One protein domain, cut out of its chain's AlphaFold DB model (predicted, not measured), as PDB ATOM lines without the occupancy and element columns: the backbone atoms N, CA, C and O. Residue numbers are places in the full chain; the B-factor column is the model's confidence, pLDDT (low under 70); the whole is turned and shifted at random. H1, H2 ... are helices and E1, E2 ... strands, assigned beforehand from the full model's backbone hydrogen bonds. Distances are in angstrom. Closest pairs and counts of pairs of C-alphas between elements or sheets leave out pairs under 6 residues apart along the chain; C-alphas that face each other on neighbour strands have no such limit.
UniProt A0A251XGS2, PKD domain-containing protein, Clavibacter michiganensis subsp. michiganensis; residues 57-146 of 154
ATOM      1  N   ALA A  57     155.123  21.412 -39.186       88.31
ATOM      2  CA  ALA A  57     154.997  20.103 -39.838       88.31
ATOM      3  C   ALA A  57     156.161  19.741 -40.783       88.31
ATOM      4  O   ALA A  57     156.313  18.585 -41.160       88.31
ATOM      5  N   GLN A  58     156.983  20.719 -41.164       89.56
ATOM      6  CA  GLN A  58     158.215  20.517 -41.940       89.56
ATOM      7  C   GLN A  58     159.385  19.983 -41.093       89.56
ATOM      8  O   GLN A  58     160.398  19.559 -41.646       89.56
ATOM      9  N   PHE A  59     159.248  19.956 -39.764       94.12
ATOM     10  CA  PHE A  59     160.201  19.325 -38.859       94.12
ATOM     11  C   PHE A  59     159.769  17.883 -38.599       94.12
ATOM     12  O   PHE A  59     158.613  17.625 -38.270       94.12
ATOM     13  N   VAL A  60     160.709  16.947 -38.716       92.69
ATOM     14  CA  VAL A  60     160.441  15.515 -38.542       92.69
ATOM     15  C   VAL A  60     161.333  14.982 -37.417       92.69
ATOM     16  O   VAL A  60     162.557  15.089 -37.530       92.69
ATOM     17  N   PRO A  61     160.767  14.450 -36.315       93.50
ATOM     18  CA  PRO A  61     161.554  13.755 -35.299       93.50
ATOM     19  C   PRO A  61     162.111  12.439 -35.864       93.50
ATOM     20  O   PRO A  61     161.573  11.896 -36.826       93.50
ATOM     21  N   ARG A  62     163.165  11.883 -35.254       94.56
ATOM     22  CA  ARG A  62     163.600  10.517 -35.585       94.56
ATOM     23  C   ARG A  62     162.480   9.526 -35.275       94.56
ATOM     24  O   ARG A  62     161.749   9.691 -34.289       94.56
ATOM     25  N   ASP A  63     162.453   8.448 -36.047       92.38
ATOM     26  CA  ASP A  63     161.621   7.294 -35.743       92.38
ATOM     27  C   ASP A  63     162.012   6.668 -34.395       92.38
ATOM     28  O   ASP A  63     163.169   6.715 -33.944       92.38
ATOM     29  N   ALA A  64     161.014   6.078 -33.745       92.81
ATOM     30  CA  ALA A  64     161.191   5.271 -32.551       92.81
ATOM     31  C   ALA A  64     161.187   3.783 -32.913       92.81
ATOM     32  O   ALA A  64     160.491   3.360 -33.835       92.81
ATOM     33  N   SER A  65     161.952   2.981 -32.175       94.44
ATOM     34  CA  SER A  65     161.988   1.529 -32.375       94.44
ATOM     35  C   SER A  65     161.076   0.815 -31.387       94.44
ATOM     36  O   SER A  65     161.178   1.034 -30.181       94.44
ATOM     37  N   ILE A  66     160.243  -0.095 -31.893       94.38
ATOM     38  CA  ILE A  66     159.428  -1.006 -31.082       94.38
ATOM     39  C   ILE A  66     160.238  -2.256 -30.731       94.38
ATOM     40  O   ILE A  66     160.964  -2.804 -31.561       94.38
ATOM     41  N   ARG A  67     160.095  -2.719 -29.490       95.94
ATOM     42  CA  ARG A  67     160.680  -3.954 -28.964       95.94
ATOM     43  C   ARG A  67     159.607  -4.788 -28.273       95.94
ATOM     44  O   ARG A  67     158.656  -4.242 -27.717       95.94
ATOM     45  N   SER A  68     159.795  -6.105 -28.289       96.50
ATOM     46  CA  SER A  68     158.929  -7.056 -27.594       96.50
ATOM     47  C   SER A  68     159.726  -7.938 -26.637       96.50
ATOM     48  O   SER A  68     160.919  -8.191 -26.833       96.50
ATOM     49  N   GLN A  69     159.052  -8.436 -25.607       97.38
ATOM     50  CA  GLN A  69     159.541  -9.486 -24.727       97.38
ATOM     51  C   GLN A  69     158.460 -10.571 -24.581       97.38
ATOM     52  O   GLN A  69     157.377 -10.264 -24.086       97.38
ATOM     53  N   PRO A  70     158.730 -11.821 -25.007       95.12
ATOM     54  CA  PRO A  70     159.962 -12.279 -25.657       95.12
ATOM     55  C   PRO A  70     160.241 -11.601 -27.012       95.12
ATOM     56  O   PRO A  70     159.342 -11.083 -27.675       95.12
ATOM     57  N   ASN A  71     161.515 -11.546 -27.409       93.31
ATOM     58  CA  ASN A  71     161.934 -10.790 -28.593       93.31
ATOM     59  C   ASN A  71     161.533 -11.500 -29.892       93.31
ATOM     60  O   ASN A  71     162.129 -12.517 -30.245       93.31
ATOM     61  N   GLY A  72     160.569 -10.935 -30.620       88.88
ATOM     62  CA  GLY A  72     160.156 -11.398 -31.945       88.88
ATOM     63  C   GLY A  72     159.283 -12.656 -31.972       88.88
ATOM     64  O   GLY A  72     159.044 -13.186 -33.054       88.88
ATOM     65  N   TRP A  73     158.812 -13.147 -30.822       90.31
ATOM     66  CA  TRP A  73     157.909 -14.300 -30.740       90.31
ATOM     67  C   TRP A  73     157.009 -14.229 -29.502       90.31
ATOM     68  O   TRP A  73     157.308 -13.523 -28.539       90.31
ATOM     69  N   ALA A  74     155.912 -14.985 -29.536       92.62
ATOM     70  CA  ALA A  74     154.908 -15.060 -28.480       92.62
ATOM     71  C   ALA A  74     154.569 -16.521 -28.151       92.62
ATOM     72  O   ALA A  74     154.622 -17.386 -29.027       92.62
ATOM     73  N   ILE A  75     154.174 -16.784 -26.904       94.56
ATOM     74  CA  ILE A  75     153.489 -18.026 -26.517       94.56
ATOM     75  C   ILE A  75     152.000 -17.705 -26.469       94.56
ATOM     76  O   ILE A  75     151.602 -16.747 -25.810       94.56
ATOM     77  N   VAL A  76     151.179 -18.502 -27.154       95.06
ATOM     78  CA  VAL A  76     149.718 -18.346 -27.115       95.06
ATOM     79  C   VAL A  76     149.234 -18.408 -25.667       95.06
ATOM     80  O   VAL A  76     149.593 -19.324 -24.926       95.06
ATOM     81  N   GLY A  77     148.428 -17.425 -25.266       95.81
ATOM     82  CA  GLY A  77     147.912 -17.313 -23.903       95.81
ATOM     83  C   GLY A  77     148.895 -16.751 -22.866       95.81
ATOM     84  O   GLY A  77     148.507 -16.607 -21.710       95.81
ATOM     85  N   ALA A  78     150.133 -16.409 -23.242       97.00
ATOM     86  CA  ALA A  78     151.094 -15.758 -22.349       97.00
ATOM     87  C   ALA A  78     151.253 -14.259 -22.676       97.00
ATOM     88  O   ALA A  78     151.155 -13.879 -23.846       97.00
ATOM     89  N   PRO A  79     151.551 -13.404 -21.678       97.50
ATOM     90  CA  PRO A  79     151.822 -11.988 -21.912       97.50
ATOM     91  C   PRO A  79     153.073 -11.749 -22.764       97.50
ATOM     92  O   PRO A  79     154.160 -12.238 -22.448       97.50
ATOM     93  N   VAL A  80     152.917 -10.931 -23.802       97.06
ATOM     94  CA  VAL A  80     154.002 -10.305 -24.560       97.06
ATOM     95  C   VAL A  80     154.083  -8.848 -24.151       97.06
ATOM     96  O   VAL A  80     153.148  -8.091 -24.385       97.06
ATOM     97  N   ASN A  81     155.205  -8.442 -23.569       97.69
ATOM     98  CA  ASN A  81     155.443  -7.052 -23.202       97.69
ATOM     99  C   ASN A  81     155.968  -6.264 -24.410       97.69
ATOM    100  O   ASN A  81     156.954  -6.671 -25.027       97.69
ATOM    101  N   LEU A  82     155.340  -5.132 -24.731       96.94
ATOM    102  CA  LEU A  82     155.727  -4.241 -25.827       96.94
ATOM    103  C   LEU A  82     156.236  -2.909 -25.273       96.94
ATOM    104  O   LEU A  82     155.684  -2.378 -24.314       96.94
ATOM    105  N   PHE A  83     157.299  -2.357 -25.848       97.06
ATOM    106  CA  PHE A  83     157.827  -1.057 -25.428       97.06
ATOM    107  C   PHE A  83     158.629  -0.383 -26.541       97.06
ATOM    108  O   PHE A  83     159.091  -1.029 -27.482       97.06
ATOM    109  N   THR A  84     158.789   0.934 -26.446       96.94
ATOM    110  CA  THR A  84     159.447   1.763 -27.462       96.94
ATOM    111  C   THR A  84     160.494   2.694 -26.851       96.94
ATOM    112  O   THR A  84     160.453   3.005 -25.665       96.94
ATOM    113  N   ASP A  85     161.458   3.145 -27.656       95.88
ATOM    114  CA  ASP A  85     162.422   4.191 -27.272       95.88
ATOM    115  C   ASP A  85     161.990   5.611 -27.664       95.88
ATOM    116  O   ASP A  85     162.813   6.533 -27.740       95.88
ATOM    117  N   ALA A  86     160.698   5.794 -27.925       95.56
ATOM    118  CA  ALA A  86     160.108   7.099 -28.150       95.56
ATOM    119  C   ALA A  86     160.279   7.986 -26.908       95.56
ATOM    120  O   ALA A  86     159.717   7.742 -25.842       95.56
ATOM    121  N   THR A  87     161.052   9.050 -27.072       95.38
ATOM    122  CA  THR A  87     161.324  10.060 -26.049       95.38
ATOM    123  C   THR A  87     161.076  11.452 -26.622       95.38
ATOM    124  O   THR A  87     160.975  11.594 -27.844       95.38
ATOM    125  N   PRO A  88     160.968  12.497 -25.781       96.62
ATOM    126  CA  PRO A  88     160.954  13.865 -26.271       96.62
ATOM    127  C   PRO A  88     162.181  14.173 -27.134       96.62
ATOM    128  O   PRO A  88     163.303  13.820 -26.771       96.62
ATOM    129  N   GLN A  89     161.968  14.859 -28.254       96.88
ATOM    130  CA  GLN A  89     163.028  15.234 -29.190       96.88
ATOM    131  C   GLN A  89     162.960  16.717 -29.505       96.88
ATOM    132  O   GLN A  89     161.875  17.285 -29.627       96.88
ATOM    133  N   VAL A  90     164.125  17.337 -29.653       96.94
ATOM    134  CA  VAL A  90     164.258  18.708 -30.139       96.94
ATOM    135  C   VAL A  90     164.916  18.648 -31.505       96.94
ATOM    136  O   VAL A  90     165.951  18.004 -31.658       96.94
ATOM    137  N   VAL A  91     164.294  19.294 -32.485       96.69
ATOM    138  CA  VAL A  91     164.798  19.404 -33.852       96.69
ATOM    139  C   VAL A  91     165.116  20.869 -34.117       96.69
ATOM    140  O   VAL A  91     164.234  21.727 -34.031       96.69
ATOM    141  N   ASP A  92     166.380  21.157 -34.410       96.06
ATOM    142  CA  ASP A  92     166.827  22.478 -34.844       96.06
ATOM    143  C   ASP A  92     166.474  22.713 -36.318       96.06
ATOM    144  O   ASP A  92     166.505  21.800 -37.145       96.06
ATOM    145  N   GLY A  93     166.174  23.959 -36.671       93.12
ATOM    146  CA  GLY A  93     165.938  24.344 -38.058       93.12
ATOM    147  C   GLY A  93     165.615  25.821 -38.197       93.12
ATOM    148  O   GLY A  93     166.094  26.651 -37.422       93.12
ATOM    149  N   VAL A  94     164.826  26.161 -39.213       92.44
ATOM    150  CA  VAL A  94     164.500  27.549 -39.547       92.44
ATOM    151  C   VAL A  94     162.988  27.730 -39.579       92.44
ATOM    152  O   VAL A  94     162.295  27.020 -40.295       92.44
ATOM    153  N   LEU A  95     162.487  28.720 -38.841       91.44
ATOM    154  CA  LEU A  95     161.100  29.180 -38.900       91.44
ATOM    155  C   LEU A  95     161.092  30.642 -39.335       91.44
ATOM    156  O   LEU A  95     161.763  31.478 -38.728       91.44
ATOM    157  N   LEU A  96     160.343  30.959 -40.395       89.25
ATOM    158  CA  LEU A  96     160.184  32.333 -40.896       89.25
ATOM    159  C   LEU A  96     161.535  33.047 -41.144       89.25
ATOM    160  O   LEU A  96     161.700  34.232 -40.852       89.25
ATOM    161  N   GLY A  97     162.526  32.301 -41.646       89.06
ATOM    162  CA  GLY A  97     163.870  32.809 -41.943       89.06
ATOM    163  C   GLY A  97     164.787  32.997 -40.727       89.06
ATOM    164  O   GLY A  97     165.834  33.628 -40.862       89.06
ATOM    165  N   ARG A  98     164.424  32.479 -39.545       91.81
ATOM    166  CA  ARG A  98     165.228  32.573 -38.313       91.81
ATOM    167  C   ARG A  98     165.516  31.191 -37.717       91.81
ATOM    168  O   ARG A  98     164.645  30.327 -37.809       91.81
ATOM    169  N   PRO A  99     166.682  30.979 -37.077       94.12
ATOM    170  CA  PRO A  99     166.952  29.749 -36.338       94.12
ATOM    171  C   PRO A  99     165.891  29.498 -35.265       94.12
ATOM    172  O   PRO A  99     165.506  30.421 -34.544       94.12
ATOM    173  N   ALA A 100     165.429  28.257 -35.161       93.94
ATOM    174  CA  ALA A 100     164.411  27.842 -34.210       93.94
ATOM    175  C   ALA A 100     164.602  26.386 -33.770       93.94
ATOM    176  O   ALA A 100     165.280  25.603 -34.433       93.94
ATOM    177  N   GLN A 101     163.953  26.041 -32.659       95.38
ATOM    178  CA  GLN A 101     163.900  24.693 -32.104       95.38
ATOM    179  C   GLN A 101     162.452  24.242 -31.984       95.38
ATOM    180  O   GLN A 101     161.628  24.936 -31.384       95.38
ATOM    181  N   VAL A 102     162.151  23.062 -32.519       95.25
ATOM    182  CA  VAL A 102     160.839  22.426 -32.396       95.25
ATOM    183  C   VAL A 102     160.957  21.228 -31.469       95.25
ATOM    184  O   VAL A 102     161.755  20.325 -31.710       95.25
ATOM    185  N   ARG A 103     160.155  21.212 -30.399       95.81
ATOM    186  CA  ARG A 103     160.127  20.115 -29.427       95.81
ATOM    187  C   ARG A 103     158.917  19.214 -29.650       95.81
ATOM    188  O   ARG A 103     157.785  19.645 -29.450       95.81
ATOM    189  N   PHE A 104     159.172  17.949 -29.956       94.88
ATOM    190  CA  PHE A 104     158.175  16.889 -30.058       94.88
ATOM    191  C   PHE A 104     158.115  16.114 -28.741       94.88
ATOM    192  O   PHE A 104     159.138  15.635 -28.258       94.88
ATOM    193  N   VAL A 105     156.923  16.007 -28.147       95.12
ATOM    194  CA  VAL A 105     156.681  15.272 -26.897       95.12
ATOM    195  C   VAL A 105     155.590  14.234 -27.157       95.12
ATOM    196  O   VAL A 105     154.456  14.634 -27.423       95.12
ATOM    197  N   PRO A 106     155.895  12.927 -27.093       95.00
ATOM    198  CA  PRO A 106     154.871  11.892 -27.156       95.00
ATOM    199  C   PRO A 106     153.913  12.019 -25.966       95.00
ATOM    200  O   PRO A 106     154.358  12.145 -24.826       95.00
ATOM    201  N   VAL A 107     152.609  11.997 -26.235       95.00
ATOM    202  CA  VAL A 107     151.556  12.084 -25.203       95.00
ATOM    203  C   VAL A 107     150.643  10.858 -25.178       95.00
ATOM    204  O   VAL A 107     149.921  10.648 -24.207       95.00
ATOM    205  N   SER A 108     150.674  10.050 -26.237       95.31
ATOM    206  CA  SER A 108     149.932   8.802 -26.361       95.31
ATOM    207  C   SER A 108     150.693   7.824 -27.254       95.31
ATOM    208  O   SER A 108     151.411   8.231 -28.170       95.31
ATOM    209  N   PHE A 109     150.514   6.535 -26.981       95.75
ATOM    210  CA  PHE A 109     151.100   5.430 -27.730       95.75
ATOM    211  C   PHE A 109     149.984   4.480 -28.131       95.75
ATOM    212  O   PHE A 109     149.340   3.890 -27.263       95.75
ATOM    213  N   ALA A 110     149.743   4.373 -29.434       95.50
ATOM    214  CA  ALA A 110     148.845   3.384 -30.005       95.50
ATOM    215  C   ALA A 110     149.672   2.180 -30.457       95.50
ATOM    216  O   ALA A 110     150.690   2.357 -31.118       95.50
ATOM    217  N   TRP A 111     149.222   0.990 -30.082       94.56
ATOM    218  CA  TRP A 111     149.823  -0.287 -30.430       94.56
ATOM    219  C   TRP A 111     148.851  -1.036 -31.326       94.56
ATOM    220  O   TRP A 111     147.747  -1.357 -30.884       94.56
ATOM    221  N   ASP A 112     149.245  -1.304 -32.566       95.12
ATOM    222  CA  ASP A 112     148.598  -2.326 -33.389       95.12
ATOM    223  C   ASP A 112     149.300  -3.655 -33.109       95.12
ATOM    224  O   ASP A 112     150.507  -3.769 -33.322       95.12
ATOM    225  N   HIS A 113     148.573  -4.650 -32.600       93.75
ATOM    226  CA  HIS A 113     149.160  -5.932 -32.197       93.75
ATOM    227  C   HIS A 113     149.354  -6.899 -33.371       93.75
ATOM    228  O   HIS A 113     150.008  -7.933 -33.222       93.75
ATOM    229  N   GLY A 114     148.818  -6.569 -34.551       92.12
ATOM    230  CA  GLY A 114     148.914  -7.379 -35.763       92.12
ATOM    231  C   GLY A 114     147.960  -8.577 -35.818       92.12
ATOM    232  O   GLY A 114     148.000  -9.326 -36.792       92.12
ATOM    233  N   ASP A 115     147.099  -8.755 -34.813       92.25
ATOM    234  CA  ASP A 115     146.036  -9.772 -34.752       92.25
ATOM    235  C   ASP A 115     144.623  -9.175 -34.924       92.25
ATOM    236  O   ASP A 115     143.617  -9.845 -34.698       92.25
ATOM    237  N   GLY A 116     144.547  -7.911 -35.352       93.00
ATOM    238  CA  GLY A 116     143.301  -7.156 -35.496       93.00
ATOM    239  C   GLY A 116     142.868  -6.419 -34.228       93.00
ATOM    240  O   GLY A 116     141.865  -5.707 -34.264       93.00
ATOM    241  N   THR A 117     143.616  -6.548 -33.128       94.06
ATOM    242  CA  THR A 117     143.397  -5.780 -31.899       94.06
ATOM    243  C   THR A 117     144.401  -4.635 -31.761       94.06
ATOM    244  O   THR A 117     145.496  -4.654 -32.325       94.06
ATOM    245  N   SER A 118     144.015  -3.610 -31.001       96.19
ATOM    246  CA  SER A 118     144.865  -2.452 -30.728       96.19
ATOM    247  C   SER A 118     144.662  -1.929 -29.314       96.19
ATOM    248  O   SER A 118     143.569  -2.051 -28.754       96.19
ATOM    249  N   THR A 119     145.674  -1.278 -28.754       96.25
ATOM    250  CA  THR A 119     145.600  -0.655 -27.424       96.25
ATOM    251  C   THR A 119     146.223   0.732 -27.445       96.25
ATOM    252  O   THR A 119     147.185   0.966 -28.167       96.25
ATOM    253  N   THR A 120     145.706   1.649 -26.625       97.00
ATOM    254  CA  THR A 120     146.289   2.985 -26.443       97.00
ATOM    255  C   THR A 120     146.671   3.196 -24.986       97.00
ATOM    256  O   THR A 120     145.832   3.035 -24.102       97.00
ATOM    257  N   VAL A 121     147.916   3.601 -24.739       95.75
ATOM    258  CA  VAL A 121     148.438   3.923 -23.401       95.75
ATOM    259  C   VAL A 121     149.136   5.286 -23.386       95.75
ATOM    260  O   VAL A 121     149.396   5.887 -24.427       95.75
ATOM    261  N   VAL A 122     149.443   5.785 -22.188       92.81
ATOM    262  CA  VAL A 122     150.095   7.094 -21.985       92.81
ATOM    263  C   VAL A 122     151.627   6.984 -21.950       92.81
ATOM    264  O   VAL A 122     152.317   7.967 -22.197       92.81
ATOM    265  N   GLY A 123     152.175   5.799 -21.665       93.62
ATOM    266  CA  GLY A 123     153.616   5.579 -21.521       93.62
ATOM    267  C   GLY A 123     154.223   4.713 -22.630       93.62
ATOM    268  O   GLY A 123     153.518   3.891 -23.213       93.62
ATOM    269  N   PRO A 124     155.540   4.828 -22.881       95.50
ATOM    270  CA  PRO A 124     156.236   4.045 -23.906       95.50
ATOM    271  C   PRO A 124     156.437   2.565 -23.527       95.50
ATOM    272  O   PRO A 124     157.025   1.818 -24.306       95.50
ATOM    273  N   GLY A 125     155.985   2.146 -22.340       96.06
ATOM    274  CA  GLY A 125     156.325   0.856 -21.743       96.06
ATOM    275  C   GLY A 125     157.775   0.806 -21.249       96.06
ATOM    276  O   GLY A 125     158.536   1.766 -21.378       96.06
ATOM    277  N   ALA A 126     158.158  -0.325 -20.664       97.81
ATOM    278  CA  ALA A 126     159.526  -0.606 -20.243       97.81
ATOM    279  C   ALA A 126     159.772  -2.117 -20.249       97.81
ATOM    280  O   ALA A 126     158.830  -2.910 -20.198       97.81
ATOM    281  N   SER A 127     161.036  -2.527 -20.306       97.94
ATOM    282  CA  SER A 127     161.385  -3.945 -20.218       97.94
ATOM    283  C   SER A 127     161.090  -4.513 -18.826       97.94
ATOM    284  O   SER A 127     161.180  -3.796 -17.828       97.94
ATOM    285  N   TRP A 128     160.833  -5.822 -18.718       98.25
ATOM    286  CA  TRP A 128     160.620  -6.473 -17.413       98.25
ATOM    287  C   TRP A 128     161.760  -6.206 -16.425       98.25
ATOM    288  O   TRP A 128     161.520  -5.931 -15.255       98.25
ATOM    289  N   ARG A 129     163.006  -6.184 -16.914       98.06
ATOM    290  CA  ARG A 129     164.190  -5.854 -16.111       98.06
ATOM    291  C   ARG A 129     164.136  -4.436 -15.539       98.06
ATOM    292  O   ARG A 129     164.496  -4.249 -14.383       98.06
ATOM    293  N   GLU A 130     163.719  -3.450 -16.330       97.88
ATOM    294  CA  GLU A 130     163.564  -2.060 -15.867       97.88
ATOM    295  C   GLU A 130     162.413  -1.923 -14.866       97.88
ATOM    296  O   GLU A 130     162.499  -1.123 -13.939       97.88
ATOM    297  N   LEU A 131     161.373  -2.746 -15.021       97.50
ATOM    298  CA  LEU A 131     160.237  -2.823 -14.105       97.50
ATOM    299  C   LEU A 131     160.517  -3.664 -12.846       97.50
ATOM    300  O   LEU A 131     159.693  -3.683 -11.934       97.50
ATOM    301  N   GLY A 132     161.646  -4.381 -12.781       98.12
ATOM    302  CA  GLY A 132     161.938  -5.328 -11.700       98.12
ATOM    303  C   GLY A 132     160.985  -6.530 -11.659       98.12
ATOM    304  O   GLY A 132     160.758  -7.103 -10.594       98.12
ATOM    305  N   GLN A 133     160.402  -6.891 -12.800       97.81
ATOM    306  CA  GLN A 133     159.425  -7.966 -12.942       97.81
ATOM    307  C   GLN A 133     160.056  -9.235 -13.517       97.81
ATOM    308  O   GLN A 133     161.096  -9.194 -14.173       97.81
ATOM    309  N   GLN A 134     159.407 -10.374 -13.265       97.75
ATOM    310  CA  GLN A 134     159.773 -11.649 -13.877       97.75
ATOM    311  C   GLN A 134     159.261 -11.721 -15.316       97.75
ATOM    312  O   GLN A 134     158.260 -11.082 -15.655       97.75
ATOM    313  N   ASP A 135     159.900 -12.550 -16.137       96.31
ATOM    314  CA  ASP A 135     159.429 -12.818 -17.493       96.31
ATOM    315  C   ASP A 135     157.971 -13.303 -17.493       96.31
ATOM    316  O   ASP A 135     157.535 -14.019 -16.588       96.31
ATOM    317  N   PHE A 136     157.217 -12.899 -18.516       96.56
ATOM    318  CA  PHE A 136     155.780 -13.166 -18.680       96.56
ATOM    319  C   PHE A 136     154.872 -12.555 -17.601       96.56
ATOM    320  O   PHE A 136     153.689 -12.889 -17.532       96.56
ATOM    321  N   THR A 137     155.379 -11.630 -16.781       97.75
ATOM    322  CA  THR A 137     154.523 -10.814 -15.909       97.75
ATOM    323  C   THR A 137     153.766  -9.782 -16.757       97.75
ATOM    324  O   THR A 137     154.402  -9.099 -17.568       97.75
ATOM    325  N   PRO A 138     152.438  -9.626 -16.591       97.56
ATOM    326  CA  PRO A 138     151.696  -8.561 -17.257       97.56
ATOM    327  C   PRO A 138     152.226  -7.164 -16.897       97.56
ATOM    328  O   PRO A 138     152.451  -6.844 -15.731       97.56
ATOM    329  N   THR A 139     152.378  -6.330 -17.920       96.81
ATOM    330  CA  THR A 139     152.730  -4.904 -17.855       96.81
ATOM    331  C   THR A 139     151.578  -4.066 -18.410       96.81
ATOM    332  O   THR A 139     150.677  -4.600 -19.062       96.81
ATOM    333  N   ASP A 140     151.637  -2.744 -18.237       94.75
ATOM    334  CA  ASP A 140     150.665  -1.809 -18.832       94.75
ATOM    335  C   ASP A 140     150.599  -1.893 -20.366       94.75
ATOM    336  O   ASP A 140     149.618  -1.480 -20.978       94.75
ATOM    337  N   THR A 141     151.652  -2.417 -20.993       96.69
ATOM    338  CA  THR A 141     151.800  -2.554 -22.446       96.69
ATOM    339  C   THR A 141     151.858  -4.013 -22.892       96.69
ATOM    340  O   THR A 141     152.355  -4.317 -23.978       96.69
ATOM    341  N   SER A 142     151.381  -4.934 -22.053       96.81
ATOM    342  CA  SER A 142     151.311  -6.344 -22.412       96.81
ATOM    343  C   SER A 142     150.108  -6.659 -23.292       96.81
ATOM    344  O   SER A 142     149.019  -6.127 -23.088       96.81
ATOM    345  N   HIS A 143     150.295  -7.602 -24.211       96.50
ATOM    346  CA  HIS A 143     149.228  -8.201 -25.009       96.50
ATOM    347  C   HIS A 143     149.277  -9.726 -24.930       96.50
ATOM    348  O   HIS A 143     150.351 -10.310 -24.782       96.50
ATOM    349  N   VAL A 144     148.119 -10.376 -25.023       96.44
ATOM    350  CA  VAL A 144     148.010 -11.838 -25.030       96.44
ATOM    351  C   VAL A 144     147.400 -12.268 -26.353       96.44
ATOM    352  O   VAL A 144     146.248 -11.964 -26.644       96.44
ATOM    353  N   TYR A 145     148.173 -13.015 -27.135       94.19
ATOM    354  CA  TYR A 145     147.718 -13.565 -28.407       94.19
ATOM    355  C   TYR A 145     146.913 -14.851 -28.186       94.19
ATOM    356  O   TYR A 145     147.375 -15.775 -27.510       94.19
ATOM    357  N   GLU A 146     145.727 -14.930 -28.792       93.25
ATOM    358  CA  GLU A 146     144.805 -16.074 -28.658       93.25
ATOM    359  C   GLU A 146     145.075 -17.205 -29.659       93.25
ATOM    360  O   GLU A 146     144.629 -18.337 -29.475       93.25
TER     361      GLU A 146
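What this domain is: This is residues 57 to 146 of the 154 residues of the protein "PKD domain-containing protein" of Clavibacter michiganensis subsp. michiganensis (UniProt A0A251XGS2). A small three-stranded sheet, E1, E2 and E7, forms one part of a long, loose model, and the two-stranded hairpin E3 and E4 makes an arm that reaches far from it along the longest axis. A second, shorter hairpin, E5 and E6, lies near the small sheet without pairing with it, and the single short helix H1 lies off the sheet. The printed part has 90 residues, with the order E1 E2 E3 E4 E5 E6 H1 E7 along the chain; it is mostly strand, though under half of its residues are in named elements. The sheet's order is E1, E2, E7, and each of the three sheets is antiparallel. The whole is loose and elongated, with a radius of gyration of the C-alphas of 16.7 A and spans of 56 by 30 by 20 A.

Where its parts are: In the largest sheet, E1 is residues 66 to 69, from C-alpha 66 at (159.428, -1.006, -31.082); E2 is residues 79 to 84, 16.7 A long; and E7 is residues 142 to 144, ending with C-alpha 144 at (148.010, -11.838, -25.030). E3 is residues 89 to 95, 17.1 A long, and E4 is residues 98 to 104, 19.1 A long, with C-alpha 98 at (165.228, 32.573, -38.313). E5 is residues 109 to 112 and E6 is residues 118 to 121. H1 is residues 128 to 131.

How they stand to each other: E2 is the inner strand of the largest sheet, and its pairing is staggered: it pairs with E7 over residues 79 to 81 and with E1 over residues 81 to 84. E1 and E2 are a hairpin at 151 degrees, with N 67 and O 83 within hydrogen-bond range at 2.8 A. E2 and E7 are antiparallel at 141 degrees, with N 80 and O 143 at 2.8 A. H1 is not on this sheet; its closest C-alpha pair with E2 is that of Asn 81 and Trp 128, 7.8 A. H1 is too short for an O i to N i+4 pair, and its one O i to N i+3 pair is within range. E2 and E5 are only just apart, the closest C-alphas being 8.5 A from each other. E5 and E6 are a hairpin at 166 degrees, with N 111 and O 119 at 2.8 A. Farther out, E3 and E4 are a hairpin at 151 degrees, with N 91 and O 102 at 2.8 A; E3 is apart from E2, and E4 from E5.

The domain as a whole: The two C-alphas farthest apart are those of Gly 77 and Gly 97, 55.6 A. The printed part runs from 57 to 146 with no cut, and no link between named elements is long. The mean pLDDT of the printed part is 95.0, and no printed residue is under 70.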